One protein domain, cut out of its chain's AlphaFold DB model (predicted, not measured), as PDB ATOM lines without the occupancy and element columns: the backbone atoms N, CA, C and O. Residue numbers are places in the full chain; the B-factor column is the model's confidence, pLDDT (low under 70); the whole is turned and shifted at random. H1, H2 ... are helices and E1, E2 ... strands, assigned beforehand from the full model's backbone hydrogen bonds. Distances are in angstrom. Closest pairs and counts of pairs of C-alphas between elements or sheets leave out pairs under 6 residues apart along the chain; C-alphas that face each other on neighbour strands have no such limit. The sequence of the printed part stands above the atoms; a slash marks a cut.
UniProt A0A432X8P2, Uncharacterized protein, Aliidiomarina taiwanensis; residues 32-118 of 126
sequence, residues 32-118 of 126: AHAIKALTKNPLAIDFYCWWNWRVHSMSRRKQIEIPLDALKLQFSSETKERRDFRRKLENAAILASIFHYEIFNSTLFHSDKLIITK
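What this domain is: This is residues 32 to 118 of the 126 residues of an uncharacterized protein of Aliidiomarina taiwanensis (UniProt A0A432X8P2). Look for a small sheet of three strands, E1, E3 and E2, with two long helices, H2 and H4, that meet nearly at right angles beneath it, near the first residues of H2. H3 and H5 are short helices at two ends of the sheet, each joined directly to a strand, and H1 lies away from the sheet, by the start of H2. The printed part has 87 residues with five named helices and three named strands, in the order H1 H2 E1 H3 H4 H5 E2 E3; the sheet order is E1, E3, E2, all antiparallel, and the class is mixed, helices and strands. It is compact, with a radius of gyration of the C-alphas of 12.3 A, and spans 34 by 30 by 18 A.

How they stand to each other: Start at inner strand E3, residues 113 to 117. Edge strand E1, residues 63 to 67, is antiparallel to it at 164 degrees, with N 66 and O 114 2.8 A apart, within hydrogen-bond range. On its other side is edge strand E2, residues 107 to 110, which forms a hairpin with E3; N 115 and O 108 are 2.8 A apart, within hydrogen-bond range. Two helices, H3, residues 68 to 74, and H4, residues 82 to 97, are on one face of this sheet, an arrangement of two layers. H4 is the hub, touching four helices. H2, residues 42 to 57, touches it with residues 43 to 48 alone, about perpendicular at 74 degrees, the closest C-alphas being those of Ala 44 and Ala 92, 4.2 A apart. H3 touches H4 at a tilt of 69 degrees, only just steep, closest at the C-alphas of Lys 72 and Phe 85, 7.1 A. H5, residues 101 to 106, touches H4 at a steep tilt of 48 degrees, closest at the C-alphas of Ser 97 and Ile 103, 5.1 A. H2 and H5 only graze the sheet. H1, residues 32 to 38, only just touches H4, with 3 pairs of C-alphas within 8 A, closest Leu 38 and Ala 96, 7.5 A; it touches H2 only at the corner, again only just, with 3 pairs, closest Leu 38 and Ile 45, 5.8 A. Helix packing is mostly crossed. In H1 to H5 every O i to N i+4 pair is within hydrogen-bond range.

Where its parts are: Find C-alpha 32 at (-20.802, -21.666, -14.535), where H1 begins. H2 and H4 each run 22.4 A from first to last C-alpha, E1 13.6 A and E3 13.0 A, ending at C-alpha 117 at (-17.114, -0.510, -3.353).

The domain as a whole: The C-alphas farthest apart, of Lys 40 and Arg 60, are 34.7 A apart. The printed part has no cut and no long link. Mean pLDDT of the printed part is 91.2; residue 76 is under 70.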
ATOM      1  N   ALA A  32     -21.216 -20.905 -13.354       89.19
ATOM      2  CA  ALA A  32     -20.802 -21.666 -14.535       89.19
ATOM      3  C   ALA A  32     -21.500 -21.171 -15.817       89.19
ATOM      4  O   ALA A  32     -20.920 -21.221 -16.901       89.19
ATOM      5  N   HIS A  33     -22.728 -20.648 -15.696       91.56
ATOM      6  CA  HIS A  33     -23.450 -20.031 -16.809       91.56
ATOM      7  C   HIS A  33     -22.740 -18.764 -17.306       91.56
ATOM      8  O   HIS A  33     -22.517 -18.634 -18.508       91.56
ATOM      9  N   ALA A  34     -22.334 -17.877 -16.390       92.62
ATOM     10  CA  ALA A  34     -21.602 -16.659 -16.734       92.62
ATOM     11  C   ALA A  34     -20.272 -16.995 -17.421       92.62
ATOM     12  O   ALA A  34     -19.981 -16.477 -18.496       92.62
ATOM     13  N   ILE A  35     -19.511 -17.941 -16.859       92.94
ATOM     14  CA  ILE A  35     -18.243 -18.399 -17.445       92.94
ATOM     15  C   ILE A  35     -18.469 -18.940 -18.860       92.94
ATOM     16  O   ILE A  35     -17.780 -18.532 -19.793       92.94
ATOM     17  N   LYS A  36     -19.469 -19.812 -19.051       93.50
ATOM     18  CA  LYS A  36     -19.787 -20.388 -20.366       93.50
ATOM     19  C   LYS A  36     -20.156 -19.311 -21.390       93.50
ATOM     20  O   LYS A  36     -19.725 -19.392 -22.541       93.50
ATOM     21  N   ALA A  37     -20.928 -18.309 -20.984       94.25
ATOM     22  CA  ALA A  37     -21.348 -17.221 -21.859       94.25
ATOM     23  C   ALA A  37     -20.197 -16.258 -22.209       94.25
ATOM     24  O   ALA A  37     -20.152 -15.731 -23.321       94.25
ATOM     25  N   LEU A  38     -19.230 -16.088 -21.304       95.25
ATOM     26  CA  LEU A  38     -18.051 -15.239 -21.490       95.25
ATOM     27  C   LEU A  38     -16.880 -15.941 -22.206       95.25
ATOM     28  O   LEU A  38     -15.860 -15.306 -22.446       95.25
ATOM     29  N   THR A  39     -17.012 -17.208 -22.624       93.31
ATOM     30  CA  THR A  39     -15.941 -17.997 -23.292       93.31
ATOM     31  C   THR A  39     -15.288 -17.328 -24.501       93.31
ATOM     32  O   THR A  39     -14.128 -17.601 -24.796       93.31
ATOM     33  N   LYS A  40     -15.994 -16.427 -25.194       94.25
ATOM     34  CA  LYS A  40     -15.443 -15.660 -26.327       94.25
ATOM     35  C   LYS A  40     -14.546 -14.488 -25.907       94.25
ATOM     36  O   LYS A  40     -13.941 -13.857 -26.769       94.25
ATOM     37  N   ASN A  41     -14.472 -14.173 -24.617       94.31
ATOM     38  CA  ASN A  41     -13.652 -13.103 -24.068       94.31
ATOM     39  C   ASN A  41     -12.954 -13.577 -22.775       94.31
ATOM     40  O   ASN A  41     -13.510 -13.420 -21.686       94.31
ATOM     41  N   PRO A  42     -11.730 -14.130 -22.881       93.06
ATOM     42  CA  PRO A  42     -10.971 -14.624 -21.731       93.06
ATOM     43  C   PRO A  42     -10.777 -13.569 -20.637       93.06
ATOM     44  O   PRO A  42     -11.019 -13.851 -19.470       93.06
ATOM     45  N   LEU A  43     -10.478 -12.321 -21.016       94.94
ATOM     46  CA  LEU A  43     -10.300 -11.230 -20.054       94.94
ATOM     47  C   LEU A  43     -11.586 -10.936 -19.263       94.94
ATOM     48  O   LEU A  43     -11.516 -10.550 -18.100       94.94
ATOM     49  N   ALA A  44     -12.763 -11.119 -19.868       95.69
ATOM     50  CA  ALA A  44     -14.035 -10.975 -19.162       95.69
ATOM     51  C   ALA A  44     -14.284 -12.117 -18.167       95.69
ATOM     52  O   ALA A  44     -14.816 -11.859 -17.089       95.69
ATOM     53  N   ILE A  45     -13.867 -13.350 -18.485       95.12
ATOM     54  CA  ILE A  45     -13.884 -14.465 -17.523       95.12
ATOM     55  C   ILE A  45     -12.947 -14.156 -16.359       95.12
ATOM     56  O   ILE A  45     -13.370 -14.231 -15.204       95.12
ATOM     57  N   ASP A  46     -11.709 -13.767 -16.661       94.31
ATOM     58  CA  ASP A  46     -10.711 -13.441 -15.647       94.31
ATOM     59  C   ASP A  46     -11.227 -12.327 -14.741       94.31
ATOM     60  O   ASP A  46     -11.175 -12.450 -13.519       94.31
ATOM     61  N   PHE A  47     -11.788 -11.259 -15.322       95.38
ATOM     62  CA  PHE A  47     -12.338 -10.143 -14.559       95.38
ATOM     63  C   PHE A  47     -13.523 -10.575 -13.695       95.38
ATOM     64  O   PHE A  47     -13.581 -10.206 -12.525       95.38
ATOM     65  N   TYR A  48     -14.445 -11.379 -14.232       94.81
ATOM     66  CA  TYR A  48     -15.590 -11.898 -13.484       94.81
ATOM     67  C   TYR A  48     -15.148 -12.719 -12.266       94.81
ATOM     68  O   TYR A  48     -15.602 -12.463 -11.147       94.81
ATOM     69  N   CYS A  49     -14.239 -13.676 -12.455       93.06
ATOM     70  CA  CYS A  49     -13.717 -14.509 -11.371       93.06
ATOM     71  C   CYS A  49     -12.940 -13.668 -10.349       93.06
ATOM     72  O   CYS A  49     -13.196 -13.755  -9.145       93.06
ATOM     73  N   TRP A  50     -12.041 -12.808 -10.830       93.94
ATOM     74  CA  TRP A  50     -11.229 -11.921 -10.002       93.94
ATOM     75  C   TRP A  50     -12.086 -10.981  -9.157       93.94
ATOM     76  O   TRP A  50     -11.855 -10.854  -7.956       93.94
ATOM     77  N   TRP A  51     -13.098 -10.352  -9.755       94.56
ATOM     78  CA  TRP A  51     -13.967  -9.405  -9.064       94.56
ATOM     79  C   TRP A  51     -14.771 -10.105  -7.961       94.56
ATOM     80  O   TRP A  51     -14.831  -9.601  -6.839       94.56
ATOM     81  N   ASN A  52     -15.316 -11.302  -8.230       91.38
ATOM     82  CA  ASN A  52     -16.075 -12.060  -7.226       91.38
ATOM     83  C   ASN A  52     -15.185 -12.454  -6.046       91.38
ATOM     84  O   ASN A  52     -15.561 -12.247  -4.893       91.38
ATOM     85  N   TRP A  53     -13.976 -12.948  -6.325       91.12
ATOM     86  CA  TRP A  53     -12.994 -13.237  -5.280       91.12
ATOM     87  C   TRP A  53     -12.607 -11.984  -4.490       91.12
ATOM     88  O   TRP A  53     -12.497 -12.029  -3.261       91.12
ATOM     89  N   ARG A  54     -12.430 -10.850  -5.175       91.00
ATOM     90  CA  ARG A  54     -12.045  -9.583  -4.555       91.00
ATOM     91  C   ARG A  54     -13.101  -9.118  -3.564       91.00
ATOM     92  O   ARG A  54     -12.754  -8.837  -2.420       91.00
ATOM     93  N   VAL A  55     -14.366  -9.088  -3.981       89.62
ATOM     94  CA  VAL A  55     -15.499  -8.706  -3.127       89.62
ATOM     95  C   VAL A  55     -15.680  -9.695  -1.977       89.62
ATOM     96  O   VAL A  55     -15.818  -9.266  -0.833       89.62
ATOM     97  N   HIS A  56     -15.579 -11.002  -2.240       86.31
ATOM     98  CA  HIS A  56     -15.625 -12.033  -1.199       86.31
ATOM     99  C   HIS A  56     -14.541 -11.825  -0.126       86.31
ATOM    100  O   HIS A  56     -14.799 -11.927   1.073       86.31
ATOM    101  N   SER A  57     -13.334 -11.443  -0.543       85.94
ATOM    102  CA  SER A  57     -12.197 -11.211   0.354       85.94
ATOM    103  C   SER A  57     -12.255  -9.859   1.092       85.94
ATOM    104  O   SER A  57     -11.464  -9.614   2.008       85.94
ATOM    105  N   MET A  58     -13.184  -8.958   0.743       86.31
ATOM    106  CA  MET A  58     -13.364  -7.652   1.394       86.31
ATOM    107  C   MET A  58     -14.119  -7.787   2.727       86.31
ATOM    108  O   MET A  58     -15.276  -7.395   2.881       86.31
ATOM    109  N   SER A  59     -13.443  -8.297   3.754       70.69
ATOM    110  CA  SER A  59     -14.057  -8.563   5.063       70.69
ATOM    111  C   SER A  59     -14.440  -7.289   5.838       70.69
ATOM    112  O   SER A  59     -15.560  -7.208   6.338       70.69
ATOM    113  N   ARG A  60     -13.596  -6.241   5.876       75.44
ATOM    114  CA  ARG A  60     -13.876  -4.996   6.649       75.44
ATOM    115  C   ARG A  60     -13.843  -3.683   5.863       75.44
ATOM    116  O   ARG A  60     -14.324  -2.666   6.357       75.44
ATOM    117  N   ARG A  61     -13.273  -3.669   4.658       81.44
ATOM    118  CA  ARG A  61     -13.136  -2.437   3.868       81.44
ATOM    119  C   ARG A  61     -14.433  -2.135   3.127       81.44
ATOM    120  O   ARG A  61     -14.952  -3.009   2.443       81.44
ATOM    121  N   LYS A  62     -14.921  -0.895   3.238       86.94
ATOM    122  CA  LYS A  62     -16.074  -0.403   2.466       86.94
ATOM    123  C   LYS A  62     -15.724  -0.112   1.006       86.94
ATOM    124  O   LYS A  62     -16.603  -0.156   0.162       86.94
ATOM    125  N   GLN A  63     -14.455   0.163   0.722       92.31
ATOM    126  CA  GLN A  63     -13.961   0.488  -0.610       92.31
ATOM    127  C   GLN A  63     -12.488   0.092  -0.724       92.31
ATOM    128  O   GLN A  63     -11.755   0.116   0.270       92.31
ATOM    129  N   ILE A  64     -12.061  -0.269  -1.928       93.50
ATOM    130  CA  ILE A  64     -10.657  -0.464  -2.283       93.50
ATOM    131  C   ILE A  64     -10.329   0.289  -3.567       93.50
ATOM    132  O   ILE A  64     -11.156   0.384  -4.469       93.50
ATOM    133  N   GLU A  65      -9.099   0.785  -3.649       95.38
ATOM    134  CA  GLU A  65      -8.539   1.377  -4.859       95.38
ATOM    135  C   GLU A  65      -7.372   0.530  -5.339       95.38
ATOM    136  O   GLU A  65      -6.540   0.083  -4.545       95.38
ATOM    137  N   ILE A  66      -7.306   0.301  -6.643       94.88
ATOM    138  CA  ILE A  66      -6.312  -0.571  -7.248       94.88
ATOM    139  C   ILE A  66      -5.706   0.176  -8.433       94.88
ATOM    140  O   ILE A  66      -6.423   0.459  -9.396       94.88
ATOM    141  N   PRO A  67      -4.406   0.517  -8.384       95.81
ATOM    142  CA  PRO A  67      -3.723   1.144  -9.506       95.81
ATOM    143  C   PRO A  67      -3.795   0.280 -10.765       95.81
ATOM    144  O   PRO A  67      -3.687  -0.946 -10.699       95.81
ATOM    145  N   LEU A  68      -3.924   0.923 -11.920       93.81
ATOM    146  CA  LEU A  68      -4.047   0.247 -13.204       93.81
ATOM    147  C   LEU A  68      -2.816  -0.607 -13.530       93.81
ATOM    148  O   LEU A  68      -2.962  -1.698 -14.071       93.81
ATOM    149  N   ASP A  69      -1.624  -0.175 -13.121       91.88
ATOM    150  CA  ASP A  69      -0.395  -0.962 -13.282       91.88
ATOM    151  C   ASP A  69      -0.418  -2.253 -12.444       91.88
ATOM    152  O   ASP A  69       0.012  -3.307 -12.910       91.88
ATOM    153  N   ALA A  70      -1.011  -2.214 -11.245       93.25
ATOM    154  CA  ALA A  70      -1.207  -3.409 -10.424       93.25
ATOM    155  C   ALA A  70      -2.273  -4.349 -11.015       93.25
ATOM    156  O   ALA A  70      -2.195  -5.564 -10.833       93.25
ATOM    157  N   LEU A  71      -3.270  -3.808 -11.724       93.75
ATOM    158  CA  LEU A  71      -4.235  -4.611 -12.482       93.75
ATOM    159  C   LEU A  71      -3.568  -5.260 -13.697       93.75
ATOM    160  O   LEU A  71      -3.767  -6.450 -13.911       93.75
ATOM    161  N   LYS A  72      -2.728  -4.534 -14.448       92.38
ATOM    162  CA  LYS A  72      -1.967  -5.099 -15.579       92.38
ATOM    163  C   LYS A  72      -1.156  -6.322 -15.166       92.38
ATOM    164  O   LYS A  72      -1.151  -7.312 -15.894       92.38
ATOM    165  N   LEU A  73      -0.518  -6.255 -13.995       90.88
ATOM    166  CA  LEU A  73       0.258  -7.362 -13.441       90.88
ATOM    167  C   LEU A  73      -0.623  -8.570 -13.085       90.88
ATOM    168  O   LEU A  73      -0.238  -9.702 -13.343       90.88
ATOM    169  N   GLN A  74      -1.815  -8.338 -12.527       91.62
ATOM    170  CA  GLN A  74      -2.744  -9.412 -12.152       91.62
ATOM    171  C   GLN A  74      -3.398 -10.087 -13.363       91.62
ATOM    172  O   GLN A  74      -3.570 -11.300 -13.363       91.62
ATOM    173  N   PHE A  75      -3.737  -9.322 -14.399       90.88
ATOM    174  CA  PHE A  75      -4.403  -9.832 -15.601       90.88
ATOM    175  C   PHE A  75      -3.426 -10.302 -16.690       90.88
ATOM    176  O   PHE A  75      -3.861 -10.548 -17.812       90.88
ATOM    177  N   SER A  76      -2.120 -10.391 -16.381       69.06
ATOM    178  CA  SER A  76      -1.046 -10.841 -17.288       69.06
ATOM    179  C   SER A  76      -1.202 -10.317 -18.723       69.06
ATOM    180  O   SER A  76      -1.035 -11.042 -19.701       69.06
ATOM    181  N   SER A  77      -1.595  -9.048 -18.865       73.69
ATOM    182  CA  SER A  77      -2.000  -8.524 -20.166       73.69
ATOM    183  C   SER A  77      -0.774  -8.259 -21.037       73.69
ATOM    184  O   SER A  77       0.074  -7.449 -20.660       73.69
ATOM    185  N   GLU A  78      -0.728  -8.809 -22.251       71.88
ATOM    186  CA  GLU A  78       0.332  -8.493 -23.227       71.88
ATOM    187  C   GLU A  78       0.254  -7.058 -23.788       71.88
ATOM    188  O   GLU A  78       1.047  -6.641 -24.635       71.88
ATOM    189  N   THR A  79      -0.718  -6.259 -23.343       78.25
ATOM    190  CA  THR A  79      -0.857  -4.868 -23.770       78.25
ATOM    191  C   THR A  79       0.281  -4.002 -23.240       78.25
ATOM    192  O   THR A  79       0.335  -3.669 -22.051       78.25
ATOM    193  N   LYS A  80       1.145  -3.566 -24.161       78.19
ATOM    194  CA  LYS A  80       2.217  -2.595 -23.902       78.19
ATOM    195  C   LYS A  80       1.640  -1.288 -23.355       78.19
ATOM    196  O   LYS A  80       1.986  -0.866 -22.253       78.19
ATOM    197  N   GLU A  81       0.657  -0.732 -24.055       86.56
ATOM    198  CA  GLU A  81       0.052   0.551 -23.707       86.56
ATOM    199  C   GLU A  81      -0.921   0.456 -22.528       86.56
ATOM    200  O   GLU A  81      -1.844  -0.364 -22.500       86.56
ATOM    201  N   ARG A  82      -0.737   1.341 -21.540       87.38
ATOM    202  CA  ARG A  82      -1.601   1.431 -20.350       87.38
ATOM    203  C   ARG A  82      -3.044   1.789 -20.724       87.38
ATOM    204  O   ARG A  82      -3.980   1.179 -20.212       87.38
ATOM    205  N   ARG A  83      -3.227   2.732 -21.652       90.12
ATOM    206  CA  ARG A  83      -4.550   3.175 -22.120       90.12
ATOM    207  C   ARG A  83      -5.328   2.050 -22.807       90.12
ATOM    208  O   ARG A  83      -6.529   1.909 -22.586       90.12
ATOM    209  N   ASP A  84      -4.645   1.232 -23.604       92.12
ATOM    210  CA  ASP A  84      -5.274   0.097 -24.279       92.12
ATOM    211  C   ASP A  84      -5.695  -0.986 -23.302       92.12
ATOM    212  O   ASP A  84      -6.800  -1.516 -23.424       92.12
ATOM    213  N   PHE A  85      -4.848  -1.280 -22.312       93.12
ATOM    214  CA  PHE A  85      -5.223  -2.179 -21.230       93.12
ATOM    215  C   PHE A  85      -6.483  -1.693 -20.516       93.12
ATOM    216  O   PHE A  85      -7.432  -2.459 -20.378       93.12
ATOM    217  N   ARG A  86      -6.519  -0.410 -20.125       94.00
ATOM    218  CA  ARG A  86      -7.679   0.189 -19.454       94.00
ATOM    219  C   ARG A  86      -8.959  -0.037 -20.246       94.00
ATOM    220  O   ARG A  86      -9.909  -0.589 -19.710       94.00
ATOM    221  N   ARG A  87      -8.953   0.323 -21.532       94.44
ATOM    222  CA  ARG A  87     -10.109   0.156 -22.423       94.44
ATOM    223  C   ARG A  87     -10.553  -1.305 -22.518       94.44
ATOM    224  O   ARG A  87     -11.747  -1.590 -22.491       94.44
ATOM    225  N   LYS A  88      -9.609  -2.247 -22.632       94.81
ATOM    226  CA  LYS A  88      -9.929  -3.682 -22.668       94.81
ATOM    227  C   LYS A  88     -10.537  -4.160 -21.350       94.81
ATOM    228  O   LYS A  88     -11.509  -4.910 -21.388       94.81
ATOM    229  N   LEU A  89      -9.998  -3.717 -20.214       95.62
ATOM    230  CA  LEU A  89     -10.487  -4.096 -18.888       95.62
ATOM    231  C   LEU A  89     -11.864  -3.490 -18.587       95.62
ATOM    232  O   LEU A  89     -12.720  -4.184 -18.053       95.62
ATOM    233  N   GLU A  90     -12.108  -2.238 -18.978       95.81
ATOM    234  CA  GLU A  90     -13.427  -1.596 -18.889       95.81
ATOM    235  C   GLU A  90     -14.471  -2.369 -19.708       95.81
ATOM    236  O   GLU A  90     -15.529  -2.723 -19.191       95.81
ATOM    237  N   ASN A  91     -14.152  -2.728 -20.957       96.12
ATOM    238  CA  ASN A  91     -15.039  -3.546 -21.788       96.12
ATOM    239  C   ASN A  91     -15.288  -4.936 -21.181       96.12
ATOM    240  O   ASN A  91     -16.408  -5.442 -21.226       96.12
ATOM    241  N   ALA A  92     -14.258  -5.557 -20.603       96.12
ATOM    242  CA  ALA A  92     -14.384  -6.831 -19.905       96.12
ATOM    243  C   ALA A  92     -15.303  -6.720 -18.675       96.12
ATOM    244  O   ALA A  92     -16.161  -7.580 -18.481       96.12
ATOM    245  N   ALA A  93     -15.184  -5.639 -17.899       96.50
ATOM    246  CA  ALA A  93     -16.047  -5.363 -16.754       96.50
ATOM    247  C   ALA A  93     -17.513  -5.156 -17.164       96.50
ATOM    248  O   ALA A  93     -18.407  -5.697 -16.514       96.50
ATOM    249  N   ILE A  94     -17.762  -4.443 -18.269       96.31
ATOM    250  CA  ILE A  94     -19.110  -4.258 -18.834       96.31
ATOM    251  C   ILE A  94     -19.708  -5.597 -19.278       96.31
ATOM    252  O   ILE A  94     -20.869  -5.881 -19.004       96.31
ATOM    253  N   LEU A  95     -18.934  -6.455 -19.944       96.75
ATOM    254  CA  LEU A  95     -19.427  -7.777 -20.340       96.75
ATOM    255  C   LEU A  95     -19.724  -8.662 -19.126       96.75
ATOM    256  O   LEU A  95     -20.737  -9.358 -19.104       96.75
ATOM    257  N   ALA A  96     -18.866  -8.623 -18.105       95.62
ATOM    258  CA  ALA A  96     -19.079  -9.366 -16.870       95.62
ATOM    259  C   ALA A  96     -20.330  -8.884 -16.113       95.62
ATOM    260  O   ALA A  96     -21.044  -9.703 -15.528       95.62
ATOM    261  N   SER A  97     -20.638  -7.582 -16.156       95.25
ATOM    262  CA  SER A  97     -21.785  -7.024 -15.439       95.25
ATOM    263  C   SER A  97     -23.146  -7.455 -15.986       95.25
ATOM    264  O   SER A  97     -24.123  -7.432 -15.241       95.25
ATOM    265  N   ILE A  98     -23.207  -7.939 -17.233       94.50
ATOM    266  CA  ILE A  98     -24.409  -8.566 -17.809       94.50
ATOM    267  C   ILE A  98     -24.856  -9.766 -16.964       94.50
ATOM    268  O   ILE A  98     -26.051 -10.017 -16.821       94.50
ATOM    269  N   PHE A  99     -23.902 -10.502 -16.387       92.81
ATOM    270  CA  PHE A  99     -24.177 -11.686 -15.574       92.81
ATOM    271  C   PHE A  99     -24.196 -11.386 -14.080       92.81
ATOM    272  O   PHE A  99     -24.836 -12.113 -13.330       92.81
ATOM    273  N   HIS A 100     -23.514 -10.327 -13.641       89.38
ATOM    274  CA  HIS A 100     -23.553  -9.876 -12.259       89.38
ATOM    275  C   HIS A 100     -23.663  -8.355 -12.175       89.38
ATOM    276  O   HIS A 100     -22.659  -7.647 -12.224       89.38
ATOM    277  N   TYR A 101     -24.888  -7.859 -12.003       88.31
ATOM    278  CA  TYR A 101     -25.179  -6.423 -12.043       88.31
ATOM    279  C   TYR A 101     -24.392  -5.608 -10.998       88.31
ATOM    280  O   TYR A 101     -24.051  -4.453 -11.247       88.31
ATOM    281  N   GLU A 102     -24.041  -6.204  -9.853       90.81
ATOM    282  CA  GLU A 102     -23.248  -5.542  -8.809       90.81
ATOM    283  C   GLU A 102     -21.853  -5.132  -9.289       90.81
ATOM    284  O   GLU A 102     -21.289  -4.161  -8.783       90.81
ATOM    285  N   ILE A 103     -21.317  -5.809 -10.311       92.56
ATOM    286  CA  ILE A 103     -20.084  -5.380 -10.975       92.56
ATOM    287  C   ILE A 103     -20.264  -3.965 -11.515       92.56
ATOM    288  O   ILE A 103     -19.411  -3.121 -11.270       92.56
ATOM    289  N   PHE A 104     -21.374  -3.677 -12.196       91.81
ATOM    290  CA  PHE A 104     -21.630  -2.342 -12.735       91.81
ATOM    291  C   PHE A 104     -21.821  -1.306 -11.621       91.81
ATOM    292  O   PHE A 104     -21.243  -0.226 -11.682       91.81
ATOM    293  N   ASN A 105     -22.577  -1.648 -10.575       91.56
ATOM    294  CA  ASN A 105     -22.942  -0.695  -9.522       91.56
ATOM    295  C   ASN A 105     -21.797  -0.334  -8.569       91.56
ATOM    296  O   ASN A 105     -21.830   0.718  -7.935       91.56
ATOM    297  N   SER A 106     -20.801  -1.207  -8.432       92.38
ATOM    298  CA  SER A 106     -19.740  -1.041  -7.434       92.38
ATOM    299  C   SER A 106     -18.343  -0.887  -8.027       92.38
ATOM    300  O   SER A 106     -17.390  -0.705  -7.270       92.38
ATOM    301  N   THR A 107     -18.208  -0.928  -9.354       95.25
ATOM    302  CA  THR A 107     -16.927  -0.787 -10.052       95.25
ATOM    303  C   THR A 107     -16.847   0.569 -10.733       95.25
ATOM    304  O   THR A 107     -17.610   0.863 -11.648       95.25
ATOM    305  N   LEU A 108     -15.868   1.380 -10.336       95.06
ATOM    306  CA  LEU A 108     -15.615   2.686 -10.931       95.06
ATOM    307  C   LEU A 108     -14.170   2.782 -11.411       95.06
ATOM    308  O   LEU A 108     -13.224   2.697 -10.631       95.06
ATOM    309  N   PHE A 109     -13.991   3.025 -12.703       94.44
ATOM    310  CA  PHE A 109     -12.686   3.337 -13.264       94.44
ATOM    311  C   PHE A 109     -12.445   4.851 -13.213       94.44
ATOM    312  O   PHE A 109     -13.021   5.600 -13.998       94.44
ATOM    313  N   HIS A 110     -11.542   5.315 -12.349       93.31
ATOM    314  CA  HIS A 110     -11.249   6.741 -12.171       93.31
ATOM    315  C   HIS A 110      -9.745   7.020 -12.269       93.31
ATOM    316  O   HIS A 110      -8.945   6.376 -11.590       93.31
ATOM    317  N   SER A 111      -9.353   7.987 -13.106       90.56
ATOM    318  CA  SER A 111      -7.941   8.290 -13.400       90.56
ATOM    319  C   SER A 111      -7.173   7.020 -13.811       90.56
ATOM    320  O   SER A 111      -7.656   6.294 -14.669       90.56
ATOM    321  N   ASP A 112      -6.039   6.684 -13.194       91.81
ATOM    322  CA  ASP A 112      -5.307   5.427 -13.434       91.81
ATOM    323  C   ASP A 112      -5.601   4.356 -12.369       91.81
ATOM    324  O   ASP A 112      -4.718   3.602 -11.953       91.81
ATOM    325  N   LYS A 113      -6.842   4.285 -11.878       94.69
ATOM    326  CA  LYS A 113      -7.245   3.330 -10.840       94.69
ATOM    327  C   LYS A 113      -8.604   2.699 -11.125       94.69
ATOM    328  O   LYS A 113      -9.471   3.294 -11.766       94.69
ATOM    329  N   LEU A 114      -8.784   1.501 -10.579       95.81
ATOM    330  CA  LEU A 114     -10.073   0.855 -10.391       95.81
ATOM    331  C   LEU A 114     -10.481   0.965  -8.928       95.81
ATOM    332  O   LEU A 114      -9.716   0.608  -8.033       95.81
ATOM    333  N   ILE A 115     -11.694   1.435  -8.702       95.94
ATOM    334  CA  ILE A 115     -12.313   1.540  -7.393       95.94
ATOM    335  C   ILE A 115     -13.395   0.469  -7.318       95.94
ATOM    336  O   ILE A 115     -14.217   0.363  -8.225       95.94
ATOM    337  N   ILE A 116     -13.378  -0.324  -6.246       94.44
ATOM    338  CA  ILE A 116     -14.431  -1.297  -5.946       94.44
ATOM    339  C   ILE A 116     -15.029  -0.957  -4.588       94.44
ATOM    340  O   ILE A 116     -14.325  -0.953  -3.573       94.44
ATOM    341  N   THR A 117     -16.326  -0.687  -4.574       92.44
ATOM    342  CA  THR A 117     -17.114  -0.510  -3.353       92.44
ATOM    343  C   THR A 117     -17.614  -1.871  -2.878       92.44
ATOM    344  O   THR A 117     -17.985  -2.724  -3.677       92.44
ATOM    345  N   LYS A 118     -17.600  -2.109  -1.565       84.50
ATOM    346  CA  LYS A 118     -18.081  -3.370  -0.999       84.50
ATOM    347  C   LYS A 118     -19.552  -3.557  -1.357       84.50
ATOM    348  O   LYS A 118     -20.369  -2.678  -1.098       84.50
TER     349      LYS A 118